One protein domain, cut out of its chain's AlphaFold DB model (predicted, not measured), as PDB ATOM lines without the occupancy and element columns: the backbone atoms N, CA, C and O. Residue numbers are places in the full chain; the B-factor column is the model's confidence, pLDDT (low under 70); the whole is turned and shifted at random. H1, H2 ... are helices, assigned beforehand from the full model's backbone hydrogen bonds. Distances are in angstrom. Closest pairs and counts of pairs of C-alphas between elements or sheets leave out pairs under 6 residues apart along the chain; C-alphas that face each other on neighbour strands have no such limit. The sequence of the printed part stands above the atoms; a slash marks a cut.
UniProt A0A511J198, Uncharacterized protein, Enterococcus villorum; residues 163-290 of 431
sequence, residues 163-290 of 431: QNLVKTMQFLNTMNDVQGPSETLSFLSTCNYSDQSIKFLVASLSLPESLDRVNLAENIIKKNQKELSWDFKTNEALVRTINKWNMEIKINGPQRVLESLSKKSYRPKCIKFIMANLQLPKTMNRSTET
ATOM      1  N   GLN A 163      25.073 -41.187   9.938       86.62
ATOM      2  CA  GLN A 163      24.339 -42.425  10.212       86.62
ATOM      3  C   GLN A 163      23.014 -42.542   9.446       86.62
ATOM      4  O   GLN A 163      22.607 -43.647   9.080       86.62
ATOM      5  N   ASN A 164      22.334 -41.427   9.183       87.56
ATOM      6  CA  ASN A 164      21.126 -41.423   8.363       87.56
ATOM      7  C   ASN A 164      21.448 -41.728   6.893       87.56
ATOM      8  O   ASN A 164      20.744 -42.532   6.276       87.56
ATOM      9  N   LEU A 165      22.551 -41.191   6.362       89.25
ATOM     10  CA  LEU A 165      23.039 -41.527   5.022       89.25
ATOM     11  C   LEU A 165      23.366 -43.024   4.904       89.25
ATOM     12  O   LEU A 165      22.806 -43.709   4.046       89.25
ATOM     13  N   VAL A 166      24.191 -43.551   5.815       89.06
ATOM     14  CA  VAL A 166      24.615 -44.964   5.814       89.06
ATOM     15  C   VAL A 166      23.413 -45.910   5.864       89.06
ATOM     16  O   VAL A 166      23.305 -46.831   5.051       89.06
ATOM     17  N   LYS A 167      22.452 -45.663   6.764       91.06
ATOM     18  CA  LYS A 167      21.223 -46.471   6.845       91.06
ATOM     19  C   LYS A 167      20.390 -46.391   5.575       91.06
ATOM     20  O   LYS A 167      19.810 -47.388   5.158       91.06
ATOM     21  N   THR A 168      20.324 -45.222   4.950       92.50
ATOM     22  CA  THR A 168      19.554 -45.034   3.717       92.50
ATOM     23  C   THR A 168      20.152 -45.828   2.569       92.50
ATOM     24  O   THR A 168      19.416 -46.528   1.875       92.50
ATOM     25  N   MET A 169      21.479 -45.811   2.417       92.12
ATOM     26  CA  MET A 169      22.174 -46.654   1.440       92.12
ATOM     27  C   MET A 169      21.876 -48.140   1.671       92.12
ATOM     28  O   MET A 169      21.576 -48.870   0.725       92.12
ATOM     29  N   GLN A 170      21.920 -48.596   2.927       92.38
ATOM     30  CA  GLN A 170      21.598 -49.981   3.284       92.38
ATOM     31  C   GLN A 170      20.143 -50.329   2.964       92.38
ATOM     32  O   GLN A 170      19.876 -51.395   2.407       92.38
ATOM     33  N   PHE A 171      19.197 -49.441   3.280       94.62
ATOM     34  CA  PHE A 171      17.781 -49.687   3.026       94.62
ATOM     35  C   PHE A 171      17.439 -49.723   1.540       94.62
ATOM     36  O   PHE A 171      16.614 -50.534   1.115       94.62
ATOM     37  N   LEU A 172      18.081 -48.870   0.743       95.06
ATOM     38  CA  LEU A 172      17.915 -48.862  -0.706       95.06
ATOM     39  C   LEU A 172      18.545 -50.100  -1.355       95.06
ATOM     40  O   LEU A 172      17.917 -50.703  -2.220       95.06
ATOM     41  N   ASN A 173      19.723 -50.541  -0.902       93.81
ATOM     42  CA  ASN A 173      20.311 -51.803  -1.362       93.81
ATOM     43  C   ASN A 173      19.452 -53.013  -0.958       93.81
ATOM     44  O   ASN A 173      19.176 -53.870  -1.786       93.81
ATOM     45  N   THR A 174      18.913 -53.031   0.263       93.62
ATOM     46  CA  THR A 174      17.982 -54.087   0.695       93.62
ATOM     47  C   THR A 174      16.715 -54.099  -0.167       93.62
ATOM     48  O   THR A 174      16.216 -55.161  -0.536       93.62
ATOM     49  N   MET A 175      16.189 -52.924  -0.531       94.56
ATOM     50  CA  MET A 175      15.075 -52.830  -1.477       94.56
ATOM     51  C   MET A 175      15.464 -53.346  -2.864       94.56
ATOM     52  O   MET A 175      14.688 -54.091  -3.454       94.56
ATOM     53  N   ASN A 176      16.655 -53.008  -3.357       94.06
ATOM     54  CA  ASN A 176      17.173 -53.494  -4.634       94.06
ATOM     55  C   ASN A 176      17.279 -55.022  -4.670       94.06
ATOM     56  O   ASN A 176      16.870 -55.623  -5.656       94.06
ATOM     57  N   ASP A 177      17.723 -55.645  -3.582       91.00
ATOM     58  CA  ASP A 177      17.854 -57.102  -3.496       91.00
ATOM     59  C   ASP A 177      16.495 -57.818  -3.481       91.00
ATOM     60  O   ASP A 177      16.365 -58.929  -3.992       91.00
ATOM     61  N   VAL A 178      15.465 -57.195  -2.895       90.94
ATOM     62  CA  VAL A 178      14.129 -57.802  -2.743       90.94
ATOM     63  C   VAL A 178      13.201 -57.493  -3.922       90.94
ATOM     64  O   VAL A 178      12.430 -58.356  -4.331       90.94
ATOM     65  N   GLN A 179      13.228 -56.259  -4.431       90.69
ATOM     66  CA  GLN A 179      12.270 -55.724  -5.413       90.69
ATOM     67  C   GLN A 179      12.905 -55.451  -6.786       90.69
ATOM     68  O   GLN A 179      12.195 -55.247  -7.769       90.69
ATOM     69  N   GLY A 180      14.235 -55.443  -6.864       91.69
ATOM     70  CA  GLY A 180      14.991 -55.184  -8.083       91.69
ATOM     71  C   GLY A 180      15.276 -53.696  -8.365       91.69
ATOM     72  O   GLY A 180      14.640 -52.802  -7.795       91.69
ATOM     73  N   PRO A 181      16.204 -53.412  -9.304       92.44
ATOM     74  CA  PRO A 181      16.638 -52.057  -9.661       92.44
ATOM     75  C   PRO A 181      15.521 -51.088 -10.046       92.44
ATOM     76  O   PRO A 181      15.498 -49.946  -9.589       92.44
ATOM     77  N   SER A 182      14.588 -51.540 -10.888       91.88
ATOM     78  CA  SER A 182      13.524 -50.688 -11.433       91.88
ATOM     79  C   SER A 182      12.627 -50.126 -10.330       91.88
ATOM     80  O   SER A 182      12.325 -48.933 -10.310       91.88
ATOM     81  N   GLU A 183      12.225 -50.970  -9.380       92.00
ATOM     82  CA  GLU A 183      11.375 -50.566  -8.258       92.00
ATOM     83  C   GLU A 183      12.125 -49.647  -7.291       92.00
ATOM     84  O   GLU A 183      11.577 -48.630  -6.864       92.00
ATOM     85  N   THR A 184      13.393 -49.942  -6.992       94.25
ATOM     86  CA  THR A 184      14.220 -49.109  -6.104       94.25
ATOM     87  C   THR A 184      14.450 -47.713  -6.671       94.25
ATOM     88  O   THR A 184      14.279 -46.727  -5.956       94.25
ATOM     89  N   LEU A 185      14.778 -47.600  -7.961       92.75
ATOM     90  CA  LEU A 185      14.955 -46.307  -8.631       92.75
ATOM     91  C   LEU A 185      13.629 -45.535  -8.724       92.75
ATOM     92  O   LEU A 185      13.597 -44.323  -8.511       92.75
ATOM     93  N   SER A 186      12.519 -46.237  -8.968       90.38
ATOM     94  CA  SER A 186      11.169 -45.658  -8.975       90.38
ATOM     95  C   SER A 186      10.723 -45.160  -7.596       90.38
ATOM     96  O   SER A 186       9.981 -44.181  -7.515       90.38
ATOM     97  N   PHE A 187      11.153 -45.807  -6.509       91.75
ATOM     98  CA  PHE A 187      10.959 -45.311  -5.145       91.75
ATOM     99  C   PHE A 187      11.852 -44.104  -4.858       91.75
ATOM    100  O   PHE A 187      11.361 -43.091  -4.352       91.75
ATOM    101  N   LEU A 188      13.133 -44.180  -5.229       91.12
ATOM    102  CA  LEU A 188      14.084 -43.086  -5.053       91.12
ATOM    103  C   LEU A 188      13.597 -41.807  -5.747       91.12
ATOM    104  O   LEU A 188      13.678 -40.738  -5.153       91.12
ATOM    105  N   SER A 189      12.967 -41.921  -6.924       88.31
ATOM    106  CA  SER A 189      12.377 -40.777  -7.634       88.31
ATOM    107  C   SER A 189      11.183 -40.124  -6.932       88.31
ATOM    108  O   SER A 189      10.696 -39.098  -7.391       88.31
ATOM    109  N   THR A 190      10.648 -40.736  -5.875       85.62
ATOM    110  CA  THR A 190       9.597 -40.130  -5.042       85.62
ATOM    111  C   THR A 190      10.163 -39.471  -3.787       85.62
ATOM    112  O   THR A 190       9.424 -38.814  -3.060       85.62
ATOM    113  N   CYS A 191      11.452 -39.646  -3.498       86.12
ATOM    114  CA  CYS A 191      12.088 -39.036  -2.341       86.12
ATOM    115  C   CYS A 191      12.503 -37.596  -2.661       86.12
ATOM    116  O   CYS A 191      12.988 -37.312  -3.753       86.12
ATOM    117  N   ASN A 192      12.336 -36.691  -1.699       84.50
ATOM    118  CA  ASN A 192      12.710 -35.286  -1.852       84.50
ATOM    119  C   ASN A 192      14.183 -35.068  -1.474       84.50
ATOM    120  O   ASN A 192      14.468 -34.445  -0.455       84.50
ATOM    121  N   TYR A 193      15.092 -35.661  -2.246       87.19
ATOM    122  CA  TYR A 193      16.536 -35.482  -2.086       87.19
ATOM    123  C   TYR A 193      17.071 -34.476  -3.105       87.19
ATOM    124  O   TYR A 193      16.557 -34.393  -4.219       87.19
ATOM    125  N   SER A 194      18.126 -33.751  -2.740       86.75
ATOM    126  CA  SER A 194      18.887 -32.912  -3.666       86.75
ATOM    127  C   SER A 194      19.570 -33.734  -4.760       86.75
ATOM    128  O   SER A 194      19.837 -34.928  -4.601       86.75
ATOM    129  N   ASP A 195      19.921 -33.070  -5.856       89.00
ATOM    130  CA  ASP A 195      20.573 -33.684  -7.015       89.00
ATOM    131  C   ASP A 195      21.858 -34.432  -6.638       89.00
ATOM    132  O   ASP A 195      22.082 -35.558  -7.082       89.00
ATOM    133  N   GLN A 196      22.679 -33.841  -5.765       88.81
ATOM    134  CA  GLN A 196      23.916 -34.462  -5.279       88.81
ATOM    135  C   GLN A 196      23.632 -35.733  -4.470       88.81
ATOM    136  O   GLN A 196      24.261 -36.769  -4.695       88.81
ATOM    137  N   SER A 197      22.624 -35.694  -3.596       91.19
ATOM    138  CA  SER A 197      22.173 -36.871  -2.853       91.19
ATOM    139  C   SER A 197      21.633 -37.959  -3.781       91.19
ATOM    140  O   SER A 197      21.948 -39.129  -3.584       91.19
ATOM    141  N   ILE A 198      20.871 -37.614  -4.825       92.38
ATOM    142  CA  ILE A 198      20.406 -38.588  -5.824       92.38
ATOM    143  C   ILE A 198      21.590 -39.221  -6.561       92.38
ATOM    144  O   ILE A 198      21.659 -40.449  -6.634       92.38
ATOM    145  N   LYS A 199      22.543 -38.420  -7.056       92.62
ATOM    146  CA  LYS A 199      23.759 -38.919  -7.720       92.62
ATOM    147  C   LYS A 199      24.519 -39.903  -6.832       92.62
ATOM    148  O   LYS A 199      24.860 -40.996  -7.290       92.62
ATOM    149  N   PHE A 200      24.736 -39.551  -5.563       93.12
ATOM    150  CA  PHE A 200      25.422 -40.417  -4.607       93.12
ATOM    151  C   PHE A 200      24.630 -41.691  -4.298       93.12
ATOM    152  O   PHE A 200      25.181 -42.791  -4.351       93.12
ATOM    153  N   LEU A 201      23.328 -41.581  -4.017       94.31
ATOM    154  CA  LEU A 201      22.496 -42.739  -3.697       94.31
ATOM    155  C   LEU A 201      22.421 -43.713  -4.880       94.31
ATOM    156  O   LEU A 201      22.592 -44.912  -4.672       94.31
ATOM    157  N   VAL A 202      22.265 -43.227  -6.117       94.00
ATOM    158  CA  VAL A 202      22.306 -44.071  -7.325       94.00
ATOM    159  C   VAL A 202      23.685 -44.713  -7.510       94.00
ATOM    160  O   VAL A 202      23.767 -45.901  -7.829       94.00
ATOM    161  N   ALA A 203      24.773 -43.977  -7.258       91.12
ATOM    162  CA  ALA A 203      26.123 -44.536  -7.282       91.12
ATOM    163  C   ALA A 203      26.321 -45.631  -6.215       91.12
ATOM    164  O   ALA A 203      27.006 -46.614  -6.480       91.12
ATOM    165  N   SER A 204      25.678 -45.510  -5.049       91.00
ATOM    166  CA  SER A 204      25.781 -46.471  -3.939       91.00
ATOM    167  C   SER A 204      24.955 -47.753  -4.097       91.00
ATOM    168  O   SER A 204      25.097 -48.680  -3.296       91.00
ATOM    169  N   LEU A 205      24.058 -47.815  -5.084       92.62
ATOM    170  CA  LEU A 205      23.218 -48.986  -5.314       92.62
ATOM    171  C   LEU A 205      24.009 -50.124  -5.971       92.62
ATOM    172  O   LEU A 205      24.829 -49.913  -6.865       92.62
ATOM    173  N   SER A 206      23.693 -51.357  -5.592       88.19
ATOM    174  CA  SER A 206      24.214 -52.578  -6.217       88.19
ATOM    175  C   SER A 206      23.484 -52.859  -7.538       88.19
ATOM    176  O   SER A 206      22.690 -53.790  -7.658       88.19
ATOM    177  N   LEU A 207      23.704 -51.991  -8.529       88.31
ATOM    178  CA  LEU A 207      23.107 -52.078  -9.866       88.31
ATOM    179  C   LEU A 207      24.010 -52.857 -10.839       88.31
ATOM    180  O   LEU A 207      25.235 -52.705 -10.756       88.31
ATOM    181  N   PRO A 208      23.442 -53.609 -11.801       86.00
ATOM    182  CA  PRO A 208      24.210 -54.227 -12.882       86.00
ATOM    183  C   PRO A 208      25.089 -53.213 -13.626       86.00
ATOM    184  O   PRO A 208      24.652 -52.091 -13.883       86.00
ATOM    185  N   GLU A 209      26.302 -53.615 -14.018       82.62
ATOM    186  CA  GLU A 209      27.243 -52.745 -14.749       82.62
ATOM    187  C   GLU A 209      26.702 -52.273 -16.105       82.62
ATOM    188  O   GLU A 209      27.102 -51.222 -16.596       82.62
ATOM    189  N   SER A 210      25.762 -53.020 -16.691       86.69
ATOM    190  CA  SER A 210      25.097 -52.665 -17.947       86.69
ATOM    191  C   SER A 210      24.182 -51.442 -17.837       86.69
ATOM    192  O   SER A 210      23.750 -50.919 -18.861       86.69
ATOM    193  N   LEU A 211      23.819 -51.016 -16.622       89.12
ATOM    194  CA  LEU A 211      22.989 -49.834 -16.417       89.12
ATOM    195  C   LEU A 211      23.852 -48.577 -16.351       89.12
ATOM    196  O   LEU A 211      24.744 -48.457 -15.511       89.12
ATOM    197  N   ASP A 212      23.512 -47.595 -17.181       91.69
ATOM    198  CA  ASP A 212      24.122 -46.273 -17.118       91.69
ATOM    199  C   ASP A 212      23.594 -45.498 -15.905       91.69
ATOM    200  O   ASP A 212      22.549 -44.842 -15.932       91.69
ATOM    201  N   ARG A 213      24.345 -45.594 -14.813       91.88
ATOM    202  CA  ARG A 213      24.015 -44.972 -13.533       91.88
ATOM    203  C   ARG A 213      23.977 -43.440 -13.601       91.88
ATOM    204  O   ARG A 213      23.212 -42.847 -12.842       91.88
ATOM    205  N   VAL A 214      24.758 -42.805 -14.485       92.94
ATOM    206  CA  VAL A 214      24.743 -41.341 -14.655       92.94
ATOM    207  C   VAL A 214      23.410 -40.933 -15.265       92.94
ATOM    208  O   VAL A 214      22.680 -40.131 -14.689       92.94
ATOM    209  N   ASN A 215      23.034 -41.569 -16.375       93.06
ATOM    210  CA  ASN A 215      21.755 -41.298 -17.028       93.06
ATOM    211  C   ASN A 215      20.554 -41.630 -16.129       93.06
ATOM    212  O   ASN A 215      19.557 -40.909 -16.141       93.06
ATOM    213  N   LEU A 216      20.636 -42.682 -15.308       93.50
ATOM    214  CA  LEU A 216      19.596 -42.997 -14.323       93.50
ATOM    215  C   LEU A 216      19.427 -41.889 -13.274       93.50
ATOM    216  O   LEU A 216      18.291 -41.508 -12.991       93.50
ATOM    217  N   ALA A 217      20.522 -41.361 -12.721       93.25
ATOM    218  CA  ALA A 217      20.467 -40.258 -11.762       93.25
ATOM    219  C   ALA A 217      19.876 -38.991 -12.402       93.25
ATOM    220  O   ALA A 217      18.937 -38.412 -11.859       93.25
ATOM    221  N   GLU A 218      20.347 -38.624 -13.595       92.56
ATOM    222  CA  GLU A 218      19.848 -37.468 -14.350       92.56
ATOM    223  C   GLU A 218      18.354 -37.581 -14.676       92.56
ATOM    224  O   GLU A 218      17.609 -36.606 -14.575       92.56
ATOM    225  N   ASN A 219      17.878 -38.778 -15.026       91.44
ATOM    226  CA  ASN A 219      16.457 -39.014 -15.276       91.44
ATOM    227  C   ASN A 219      15.608 -38.848 -14.013       91.44
ATOM    228  O   ASN A 219      14.488 -38.347 -14.104       91.44
ATOM    229  N   ILE A 220      16.119 -39.253 -12.846       91.12
ATOM    230  CA  ILE A 220      15.435 -39.040 -11.565       91.12
ATOM    231  C   ILE A 220      15.384 -37.546 -11.233       91.12
ATOM    232  O   ILE A 220      14.308 -37.047 -10.917       91.12
ATOM    233  N   ILE A 221      16.507 -36.837 -11.370       89.06
ATOM    234  CA  ILE A 221      16.628 -35.396 -11.095       89.06
ATOM    235  C   ILE A 221      15.680 -34.579 -11.980       89.06
ATOM    236  O   ILE A 221      14.968 -33.696 -11.505       89.06
ATOM    237  N   LYS A 222      15.610 -34.907 -13.276       86.56
ATOM    238  CA  LYS A 222      14.719 -34.234 -14.235       86.56
ATOM    239  C   LYS A 222      13.242 -34.547 -14.004       86.56
ATOM    240  O   LYS A 222      12.378 -33.836 -14.527       86.56
ATOM    241  N   LYS A 223      12.918 -35.626 -13.284       79.69
ATOM    242  CA  LYS A 223      11.531 -36.034 -13.075       79.69
ATOM    243  C   LYS A 223      10.825 -35.019 -12.173       79.69
ATOM    244  O   LYS A 223      11.311 -34.625 -11.121       79.69
ATOM    245  N   ASN A 224       9.652 -34.579 -12.617       54.88
ATOM    246  CA  ASN A 224       8.902 -33.491 -11.997       54.88
ATOM    247  C   ASN A 224       8.552 -33.808 -10.524       54.88
ATOM    248  O   ASN A 224       7.942 -34.840 -10.243       54.88
ATOM    249  N   GLN A 225       8.839 -32.877  -9.606       57.34
ATOM    250  CA  GLN A 225       8.601 -32.965  -8.148       57.34
ATOM    251  C   GLN A 225       7.120 -33.165  -7.741       57.34
ATOM    252  O   GLN A 225       6.783 -33.246  -6.560       57.34
ATOM    253  N   LYS A 226       6.196 -33.264  -8.702       53.56
ATOM    254  CA  LYS A 226       4.767 -33.531  -8.469       53.56
ATOM    255  C   LYS A 226       4.472 -34.960  -7.991       53.56
ATOM    256  O   LYS A 226       3.388 -35.190  -7.468       53.56
ATOM    257  N   GLU A 227       5.413 -35.895  -8.139       63.84
ATOM    258  CA  GLU A 227       5.292 -37.289  -7.669       63.84
ATOM    259  C   GLU A 227       5.933 -37.533  -6.287       63.84
ATOM    260  O   GLU A 227       6.079 -38.683  -5.855       63.84
ATOM    261  N   LEU A 228       6.331 -36.464  -5.585       70.31
ATOM    262  CA  LEU A 228       6.997 -36.592  -4.296       70.31
ATOM    263  C   LEU A 228       6.136 -37.310  -3.260       70.31
ATOM    264  O   LEU A 228       4.915 -37.173  -3.154       70.31
ATOM    265  N   SER A 229       6.845 -38.091  -2.462       68.06
ATOM    266  CA  SER A 229       6.305 -38.895  -1.401       68.06
ATOM    267  C   SER A 229       5.981 -38.087  -0.164       68.06
ATOM    268  O   SER A 229       6.875 -37.622   0.533       68.06
ATOM    269  N   TRP A 230       4.694 -37.998   0.174       68.69
ATOM    270  CA  TRP A 230       4.276 -37.458   1.470       68.69
ATOM    271  C   TRP A 230       4.411 -38.466   2.617       68.69
ATOM    272  O   TRP A 230       4.390 -38.054   3.777       68.69
ATOM    273  N   ASP A 231       4.584 -39.759   2.309       79.62
ATOM    274  CA  ASP A 231       4.753 -40.823   3.310       79.62
ATOM    275  C   ASP A 231       6.079 -40.674   4.075       79.62
ATOM    276  O   ASP A 231       6.157 -40.989   5.264       79.62
ATOM    277  N   PHE A 232       7.105 -40.131   3.407       82.50
ATOM    278  CA  PHE A 232       8.434 -39.883   3.961       82.50
ATOM    279  C   PHE A 232       8.909 -38.469   3.615       82.50
ATOM    280  O   PHE A 232       9.747 -38.276   2.740       82.50
ATOM    281  N   LYS A 233       8.376 -37.460   4.315       75.56
ATOM    282  CA  LYS A 233       8.718 -36.047   4.059       75.56
ATOM    283  C   LYS A 233      10.209 -35.724   4.224       75.56
ATOM    284  O   LYS A 233      10.686 -34.761   3.640       75.56
ATOM    285  N   THR A 234      10.920 -36.495   5.045       82.50
ATOM    286  CA  THR A 234      12.361 -36.355   5.285       82.50
ATOM    287  C   THR A 234      13.012 -37.728   5.402       82.50
ATOM    288  O   THR A 234      12.352 -38.716   5.746       82.50
ATOM    289  N   ASN A 235      14.328 -37.784   5.196       86.12
ATOM    290  CA  ASN A 235      15.105 -38.998   5.427       86.12
ATOM    291  C   ASN A 235      14.949 -39.536   6.857       86.12
ATOM    292  O   ASN A 235      14.756 -40.728   7.084       86.12
ATOM    293  N   GLU A 236      14.959 -38.638   7.838       86.75
ATOM    294  CA  GLU A 236      14.798 -39.009   9.239       86.75
ATOM    295  C   GLU A 236      13.424 -39.648   9.503       86.75
ATOM    296  O   GLU A 236      13.307 -40.584  10.295       86.75
ATOM    297  N   ALA A 237      12.362 -39.169   8.845       88.25
ATOM    298  CA  ALA A 237      11.038 -39.783   8.936       88.25
ATOM    299  C   ALA A 237      11.022 -41.196   8.328       88.25
ATOM    300  O   ALA A 237      10.419 -42.105   8.907       88.25
ATOM    301  N   LEU A 238      11.730 -41.401   7.214       91.44
ATOM    302  CA  LEU A 238      11.918 -42.713   6.590       91.44
ATOM    303  C   LEU A 238      12.632 -43.679   7.543       91.44
ATOM    304  O   LEU A 238      12.089 -44.737   7.870       91.44
ATOM    305  N   VAL A 239      13.798 -43.291   8.069       91.25
ATOM    306  CA  VAL A 239      14.591 -44.129   8.982       91.25
ATOM    307  C   VAL A 239      13.815 -44.447  10.263       91.25
ATOM    308  O   VAL A 239      13.788 -45.601  10.703       91.25
ATOM    309  N   ARG A 240      13.136 -43.456  10.856       91.62
ATOM    310  CA  ARG A 240      12.292 -43.660  12.046       91.62
ATOM    311  C   ARG A 240      11.138 -44.620  11.782       91.62
ATOM    312  O   ARG A 240      10.859 -45.458  12.635       91.62
ATOM    313  N   THR A 241      10.500 -44.539  10.614       93.25
ATOM    314  CA  THR A 241       9.376 -45.417  10.263       93.25
ATOM    315  C   THR A 241       9.809 -46.878  10.191       93.25
ATOM    316  O   THR A 241       9.157 -47.731  10.789       93.25
ATOM    317  N   ILE A 242      10.940 -47.177   9.542       94.75
ATOM    318  CA  ILE A 242      11.473 -48.548   9.480       94.75
ATOM    319  C   ILE A 242      11.830 -49.073  10.872       94.75
ATOM    320  O   ILE A 242      11.443 -50.186  11.235       94.75
ATOM    321  N   ASN A 243      12.516 -48.267  11.686       94.12
ATOM    322  CA  ASN A 243      12.875 -48.669  13.049       94.12
ATOM    323  C   ASN A 243      11.634 -48.938  13.907       94.12
ATOM    324  O   ASN A 243      11.604 -49.926  14.638       94.12
ATOM    325  N   LYS A 244      10.597 -48.100  13.778       95.25
ATOM    326  CA  LYS A 244       9.321 -48.285  14.470       95.25
ATOM    327  C   LYS A 244       8.669 -49.611  14.089       95.25
ATOM    328  O   LYS A 244       8.322 -50.379  14.979       95.25
ATOM    329  N   TRP A 245       8.545 -49.915  12.799       96.00
ATOM    330  CA  TRP A 245       7.948 -51.181  12.372       96.00
ATOM    331  C   TRP A 245       8.755 -52.395  12.832       96.00
ATOM    332  O   TRP A 245       8.178 -53.368  13.305       96.00
ATOM    333  N   ASN A 246      10.086 -52.329  12.772       96.38
ATOM    334  CA  ASN A 246      10.942 -53.399  13.286       96.38
ATOM    335  C   ASN A 246      10.809 -53.585  14.805       96.38
ATOM    336  O   ASN A 246      10.842 -54.714  15.291       96.38
ATOM    337  N   MET A 247      10.616 -52.503  15.561       96.25
ATOM    338  CA  MET A 247      10.296 -52.584  16.986       96.25
ATOM    339  C   MET A 247       8.920 -53.222  17.215       96.25
ATOM    340  O   MET A 247       8.797 -54.112  18.053       96.25
ATOM    341  N   GLU A 248       7.903 -52.843  16.440       95.50
ATOM    342  CA  GLU A 248       6.573 -53.453  16.528       95.50
ATOM    343  C   GLU A 248       6.598 -54.951  16.179       95.50
ATOM    344  O   GLU A 248       5.874 -55.716  16.813       95.50
ATOM    345  N   ILE A 249       7.457 -55.401  15.252       95.56
ATOM    346  CA  ILE A 249       7.625 -56.835  14.938       95.56
ATOM    347  C   ILE A 249       8.141 -57.590  16.159       95.56
ATOM    348  O   ILE A 249       7.644 -58.674  16.459       95.56
ATOM    349  N   LYS A 250       9.109 -57.017  16.882       94.25
ATOM    350  CA  LYS A 250       9.658 -57.628  18.100       94.25
ATOM    351  C   LYS A 250       8.612 -57.748  19.209       94.25
ATOM    352  O   LYS A 250       8.649 -58.715  19.957       94.25
ATOM    353  N   ILE A 251       7.696 -56.782  19.309       95.06
ATOM    354  CA  ILE A 251       6.681 -56.729  20.374       95.06
ATOM    355  C   ILE A 251       5.458 -57.592  20.036       95.06
ATOM    356  O   ILE A 251       4.979 -58.344  20.876       95.06
ATOM    357  N   ASN A 252       4.937 -57.479  18.813       94.75
ATOM    358  CA  ASN A 252       3.629 -58.022  18.432       94.75
ATOM    359  C   ASN A 252       3.711 -59.230  17.487       94.75
ATOM    360  O   ASN A 252       2.683 -59.831  17.165       94.75
ATOM    361  N   GLY A 253       4.912 -59.570  17.020       93.94
ATOM    362  CA  GLY A 253       5.134 -60.570  15.987       93.94
ATOM    363  C   GLY A 253       4.849 -60.050  14.569       93.94
ATOM    364  O   GLY A 253       4.137 -59.058  14.379       93.94
ATOM    365  N   PRO A 254       5.387 -60.728  13.539       94.12
ATOM    366  CA  PRO A 254       5.311 -60.267  12.155       94.12
ATOM    367  C   PRO A 254       3.869 -60.193  11.642       94.12
ATOM    368  O   PRO A 254       3.489 -59.181  11.067       94.12
ATOM    369  N   GLN A 255       3.033 -61.202  11.907       92.62
ATOM    370  CA  GLN A 255       1.680 -61.282  11.341       92.62
ATOM    371  C   GLN A 255       0.804 -60.072  11.715       92.62
ATOM    372  O   GLN A 255       0.233 -59.422  10.842       92.62
ATOM    373  N   ARG A 256       0.769 -59.707  13.006       92.69
ATOM    374  CA  ARG A 256      -0.001 -58.548  13.499       92.69
ATOM    375  C   ARG A 256       0.513 -57.225  12.934       92.69
ATOM    376  O   ARG A 256      -0.266 -56.297  12.703       92.69
ATOM    377  N   VAL A 257       1.823 -57.131  12.713       94.50
ATOM    378  CA  VAL A 257       2.438 -55.958  12.089       94.50
ATOM    379  C   VAL A 257       2.035 -55.836  10.626       94.50
ATOM    380  O   VAL A 257       1.642 -54.749  10.213       94.50
ATOM    381  N   LEU A 258       2.055 -56.926   9.859       94.75
ATOM    382  CA  LEU A 258       1.635 -56.909   8.456       94.75
ATOM    383  C   LEU A 258       0.151 -56.528   8.312       94.75
ATOM    384  O   LEU A 258      -0.200 -55.682   7.487       94.75
ATOM    385  N   GLU A 259      -0.713 -57.057   9.184       93.50
ATOM    386  CA  GLU A 259      -2.120 -56.645   9.260       93.50
ATOM    387  C   GLU A 259      -2.267 -55.154   9.584       93.50
ATOM    388  O   GLU A 259      -3.091 -54.459   8.986       93.50
ATOM    389  N   SER A 260      -1.458 -54.634  10.508       94.00
ATOM    390  CA  SER A 260      -1.468 -53.215  10.870       94.00
ATOM    391  C   SER A 260      -0.963 -52.332   9.733       94.00
ATOM    392  O   SER A 260      -1.557 -51.284   9.472       94.00
ATOM    393  N   LEU A 261       0.087 -52.756   9.026       93.62
ATOM    394  CA  LEU A 261       0.655 -52.054   7.877       93.62
ATOM    395  C   LEU A 261      -0.379 -51.907   6.757       93.62
ATOM    396  O   LEU A 261      -0.532 -50.812   6.213       93.62
ATOM    397  N   SER A 262      -1.180 -52.950   6.506       93.19
ATOM    398  CA  SER A 262      -2.278 -52.904   5.529       93.19
ATOM    399  C   SER A 262      -3.342 -51.834   5.832       93.19
ATOM    400  O   SER A 262      -4.152 -51.497   4.976       93.19
ATOM    401  N   LYS A 263      -3.359 -51.251   7.040       91.19
ATOM    402  CA  LYS A 263      -4.361 -50.256   7.453       91.19
ATOM    403  C   LYS A 263      -3.875 -48.798   7.377       91.19
ATOM    404  O   LYS A 263      -4.667 -47.882   7.642       91.19
ATOM    405  N   LYS A 264      -2.599 -48.566   7.038       87.62
ATOM    406  CA  LYS A 264      -1.904 -47.272   7.211       87.62
ATOM    407  C   LYS A 264      -1.989 -46.314   6.026       87.62
ATOM    408  O   LYS A 264      -1.575 -45.173   6.178       87.62
ATOM    409  N   SER A 265      -2.597 -46.728   4.915       86.19
ATOM    410  CA  SER A 265      -2.829 -45.880   3.738       86.19
ATOM    411  C   SER A 265      -1.540 -45.346   3.094       86.19
ATOM    412  O   SER A 265      -1.571 -44.305   2.450       86.19
ATOM    413  N   TYR A 266      -0.426 -46.070   3.245       88.88
ATOM    414  CA  TYR A 266       0.821 -45.777   2.530       88.88
ATOM    415  C   TYR A 266       0.653 -46.014   1.031       88.88
ATOM    416  O   TYR A 266      -0.113 -46.897   0.627       88.88
ATOM    417  N   ARG A 267       1.416 -45.298   0.198       88.12
ATOM    418  CA  ARG A 267       1.473 -45.624  -1.234       88.12
ATOM    419  C   ARG A 267       2.166 -46.965  -1.493       88.12
ATOM    420  O   ARG A 267       3.074 -47.332  -0.737       88.12
ATOM    421  N   PRO A 268       1.800 -47.673  -2.578       90.56
ATOM    422  CA  PRO A 268       2.381 -48.965  -2.944       90.56
ATOM    423  C   PRO A 268       3.912 -48.992  -2.912       90.56
ATOM    424  O   PRO A 268       4.493 -49.862  -2.262       90.56
ATOM    425  N   LYS A 269       4.585 -48.001  -3.514       89.81
ATOM    426  CA  LYS A 269       6.060 -47.917  -3.503       89.81
ATOM    427  C   LYS A 269       6.642 -47.830  -2.088       89.81
ATOM    428  O   LYS A 269       7.671 -48.438  -1.800       89.81
ATOM    429  N   CYS A 270       5.968 -47.117  -1.188       91.88
ATOM    430  CA  CYS A 270       6.384 -47.000   0.208       91.88
ATOM    431  C   CYS A 270       6.152 -48.306   0.977       91.88
ATOM    432  O   CYS A 270       6.984 -48.671   1.803       91.88
ATOM    433  N   ILE A 271       5.082 -49.049   0.673       94.38
ATOM    434  CA  ILE A 271       4.864 -50.396   1.224       94.38
ATOM    435  C   ILE A 271       5.977 -51.340   0.764       94.38
ATOM    436  O   ILE A 271       6.554 -52.020   1.608       94.38
ATOM    437  N   LYS A 272       6.338 -51.345  -0.529       95.12
ATOM    438  CA  LYS A 272       7.459 -52.154  -1.046       95.12
ATOM    439  C   LYS A 272       8.771 -51.829  -0.330       95.12
ATOM    440  O   LYS A 272       9.474 -52.746   0.098       95.12
ATOM    441  N   PHE A 273       9.064 -50.539  -0.141       95.31
ATOM    442  CA  PHE A 273      10.233 -50.081   0.610       95.31
ATOM    443  C   PHE A 273      10.208 -50.547   2.076       95.31
ATOM    444  O   PHE A 273      11.205 -51.084   2.564       95.31
ATOM    445  N   ILE A 274       9.076 -50.387   2.775       95.94
ATOM    446  CA  ILE A 274       8.916 -50.852   4.160       95.94
ATOM    447  C   ILE A 274       9.138 -52.361   4.224       95.94
ATOM    448  O   ILE A 274      10.010 -52.808   4.960       95.94
ATOM    449  N   MET A 275       8.413 -53.133   3.412       96.19
ATOM    450  CA  MET A 275       8.454 -54.597   3.396       96.19
ATOM    451  C   MET A 275       9.842 -55.162   3.106       96.19
ATOM    452  O   MET A 275      10.242 -56.149   3.729       96.19
ATOM    453  N   ALA A 276      10.608 -54.530   2.213       95.19
ATOM    454  CA  ALA A 276      11.990 -54.926   1.964       95.19
ATOM    455  C   ALA A 276      12.868 -54.790   3.220       95.19
ATOM    456  O   ALA A 276      13.742 -55.619   3.453       95.19
ATOM    457  N   ASN A 277      12.592 -53.802   4.071       95.88
ATOM    458  CA  ASN A 277      13.426 -53.430   5.212       95.88
ATOM    459  C   ASN A 277      12.927 -53.949   6.574       95.88
ATOM    460  O   ASN A 277      13.532 -53.667   7.615       95.88
ATOM    461  N   LEU A 278      11.843 -54.731   6.592       95.50
ATOM    462  CA  LEU A 278      11.366 -55.386   7.807       95.50
ATOM    463  C   LEU A 278      12.225 -56.608   8.174       95.50
ATOM    464  O   LEU A 278      12.648 -57.394   7.321       95.50
ATOM    465  N   GLN A 279      12.431 -56.818   9.473       93.12
ATOM    466  CA  GLN A 279      13.096 -57.984  10.061       93.12
ATOM    467  C   GLN A 279      12.134 -59.183  10.119       93.12
ATOM    468  O   GLN A 279      11.799 -59.695  11.183       93.12
ATOM    469  N   LEU A 280      11.652 -59.603   8.947       92.31
ATOM    470  CA  LEU A 280      10.744 -60.740   8.784       92.31
ATOM    471  C   LEU A 280      11.515 -62.069   8.703       92.31
ATOM    472  O   LEU A 280      12.641 -62.076   8.187       92.31
ATOM    473  N   PRO A 281      10.912 -63.196   9.138       91.31
ATOM    474  CA  PRO A 281      11.502 -64.526   9.001       91.31
ATOM    475  C   PRO A 281      11.913 -64.841   7.557       91.31
ATOM    476  O   PRO A 281      11.181 -64.530   6.618       91.31
ATOM    477  N   LYS A 282      13.055 -65.520   7.375       87.56
ATOM    478  CA  LYS A 282      13.566 -65.905   6.042       87.56
ATOM    479  C   LYS A 282      12.629 -66.845   5.274       87.56
ATOM    480  O   LYS A 282      12.702 -66.908   4.056       87.56
ATOM    481  N   THR A 283      11.762 -67.566   5.981       88.94
ATOM    482  CA  THR A 283      10.766 -68.482   5.405       88.94
ATOM    483  C   THR A 283       9.577 -67.760   4.768       88.94
ATOM    484  O   THR A 283       8.805 -68.383   4.044       88.94
ATOM    485  N   MET A 284       9.402 -66.460   5.025       90.94
ATOM    486  CA  MET A 284       8.290 -65.682   4.486       90.94
ATOM    487  C   MET A 284       8.586 -65.222   3.057       90.94
ATOM    488  O   MET A 284       9.589 -64.550   2.807       90.94
ATOM    489  N   ASN A 285       7.670 -65.506   2.127       90.00
ATOM    490  CA  ASN A 285       7.740 -64.951   0.779       90.00
ATOM    491  C   ASN A 285       7.387 -63.456   0.810       90.00
ATOM    492  O   ASN A 285       6.221 -63.064   0.751       90.00
ATOM    493  N   ARG A 286       8.423 -62.618   0.908       90.69
ATOM    494  CA  ARG A 286       8.286 -61.162   1.019       90.69
ATOM    495  C   ARG A 286       7.551 -60.544  -0.163       90.69
ATOM    496  O   ARG A 286       6.748 -59.644   0.057       90.69
ATOM    497  N   SER A 287       7.799 -61.015  -1.384       88.44
ATOM    498  CA  SER A 287       7.139 -60.489  -2.584       88.44
ATOM    499  C   SER A 287       5.631 -60.747  -2.522       88.44
ATOM    500  O   SER A 287       4.841 -59.809  -2.592       88.44
ATOM    501  N   THR A 288       5.223 -61.991  -2.245       91.06
ATOM    502  CA  THR A 288       3.802 -62.350  -2.122       91.06
ATOM    503  C   THR A 288       3.094 -61.596  -0.994       91.06
ATOM    504  O   THR A 288       1.987 -61.100  -1.194       91.06
ATOM    505  N   GLU A 289       3.711 -61.480   0.184       94.25
ATOM    506  CA  GLU A 289       3.110 -60.734   1.299       94.25
ATOM    507  C   GLU A 289       3.031 -59.227   1.017       94.25
ATOM    508  O   GLU A 289       2.053 -58.582   1.391       94.25
ATOM    509  N   THR A 290       4.008 -58.667   0.300       94.75
ATOM    510  CA  THR A 290       3.980 -57.257  -0.115       94.75
ATOM    511  C   THR A 290       2.762 -56.968  -0.991       94.75
ATOM    512  O   THR A 290       2.020 -56.032  -0.697       94.75
TER     513      THR A 290
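AT A GLANCE: This is residues 163 to 290 of the 431 residues of an uncharacterized protein of Enterococcus villorum (UniProt A0A511J198). Two helices, H1 and H7, cross nearly at right angles in the middle of an all-helix body, with H2 and H8 packed on them. At one end of the longest axis lies the hairpin of H3 and H4, close to H1 and H2 but loosely joined to them; toward the other end runs the long H5, with H6 folded back on its far part. The printed part has 128 residues with eight named helices, H1 to H8 in chain order, and no named strand. It is compact, with a radius of gyration of the C-alphas of 14.6 A and spans of 42 by 28 by 26 A.

HOW THE PARTS SIT: H1, residues 163 to 179, is the hub and touches four helices. Its residues 172 to 176 touch H2, residues 181 to 188, closest at the C-alphas of Asn 176 and Thr 184, 5.5 A apart; this is a helical hairpin at a steep tilt of 40 degrees, opposite ways. H3, residues 195 to 204, is close to H1 but not clearly touching, with the C-alphas of Met 169 and Leu 201 closest at 6.5 A. H3 and H4, residues 213 to 222, form a second helical hairpin at a shallow tilt of 32 degrees, the closest C-alphas being those of Lys 199 and Ala 217, 5.4 A apart. H4 is apart from H1. Residues 235 to 239 of H5, residues 235 to 252, touch residues 164 to 168 of H1 at a steep tilt of 67 degrees, closest at the C-alphas of Asn 164 and Glu 236, 6.8 A. Residues 245 to 249 of H5 touch H6, residues 254 to 261, at a steep tilt of 46 degrees, opposite ways, closest at the C-alphas of Ile 249 and Val 257, 6.0 A. H7, residues 268 to 277, touches H1 about perpendicular at 75 degrees, closest at the C-alphas of Met 175 and Ala 276, 5.1 A. H7 also touches H2, with the C-alphas of Phe 187 and Lys 269 closest at 5.8 A. H8, residues 286 to 290, touches H7, closest at the C-alphas of Lys 272 and Thr 290, 6.2 A. In H1 to H8 every O i to N i+4 pair is within hydrogen-bond range.

IN THESE COORDINATES: H1 begins at C-alpha 163, (24.339, -42.425, 10.212), and is 23.8 A long. H3, H4 and H7 measure 14.1, 14.2 and 14.4 A. H5, the longest, covers 25.7 A and ends at C-alpha 252, (3.629, -58.022, 18.432). H8 ends at C-alpha 290, (3.980, -57.257, -0.115).

THE WHOLE: The two C-alphas farthest apart, those of Asn 215 and Asn 252, are 43.2 A apart. The printed part has no cut. The link from H4 to H5, residues 223 to 234, is long. The mean pLDDT of the printed part is 89.6, with residues 224 to 227 and 229 to 230 under 70.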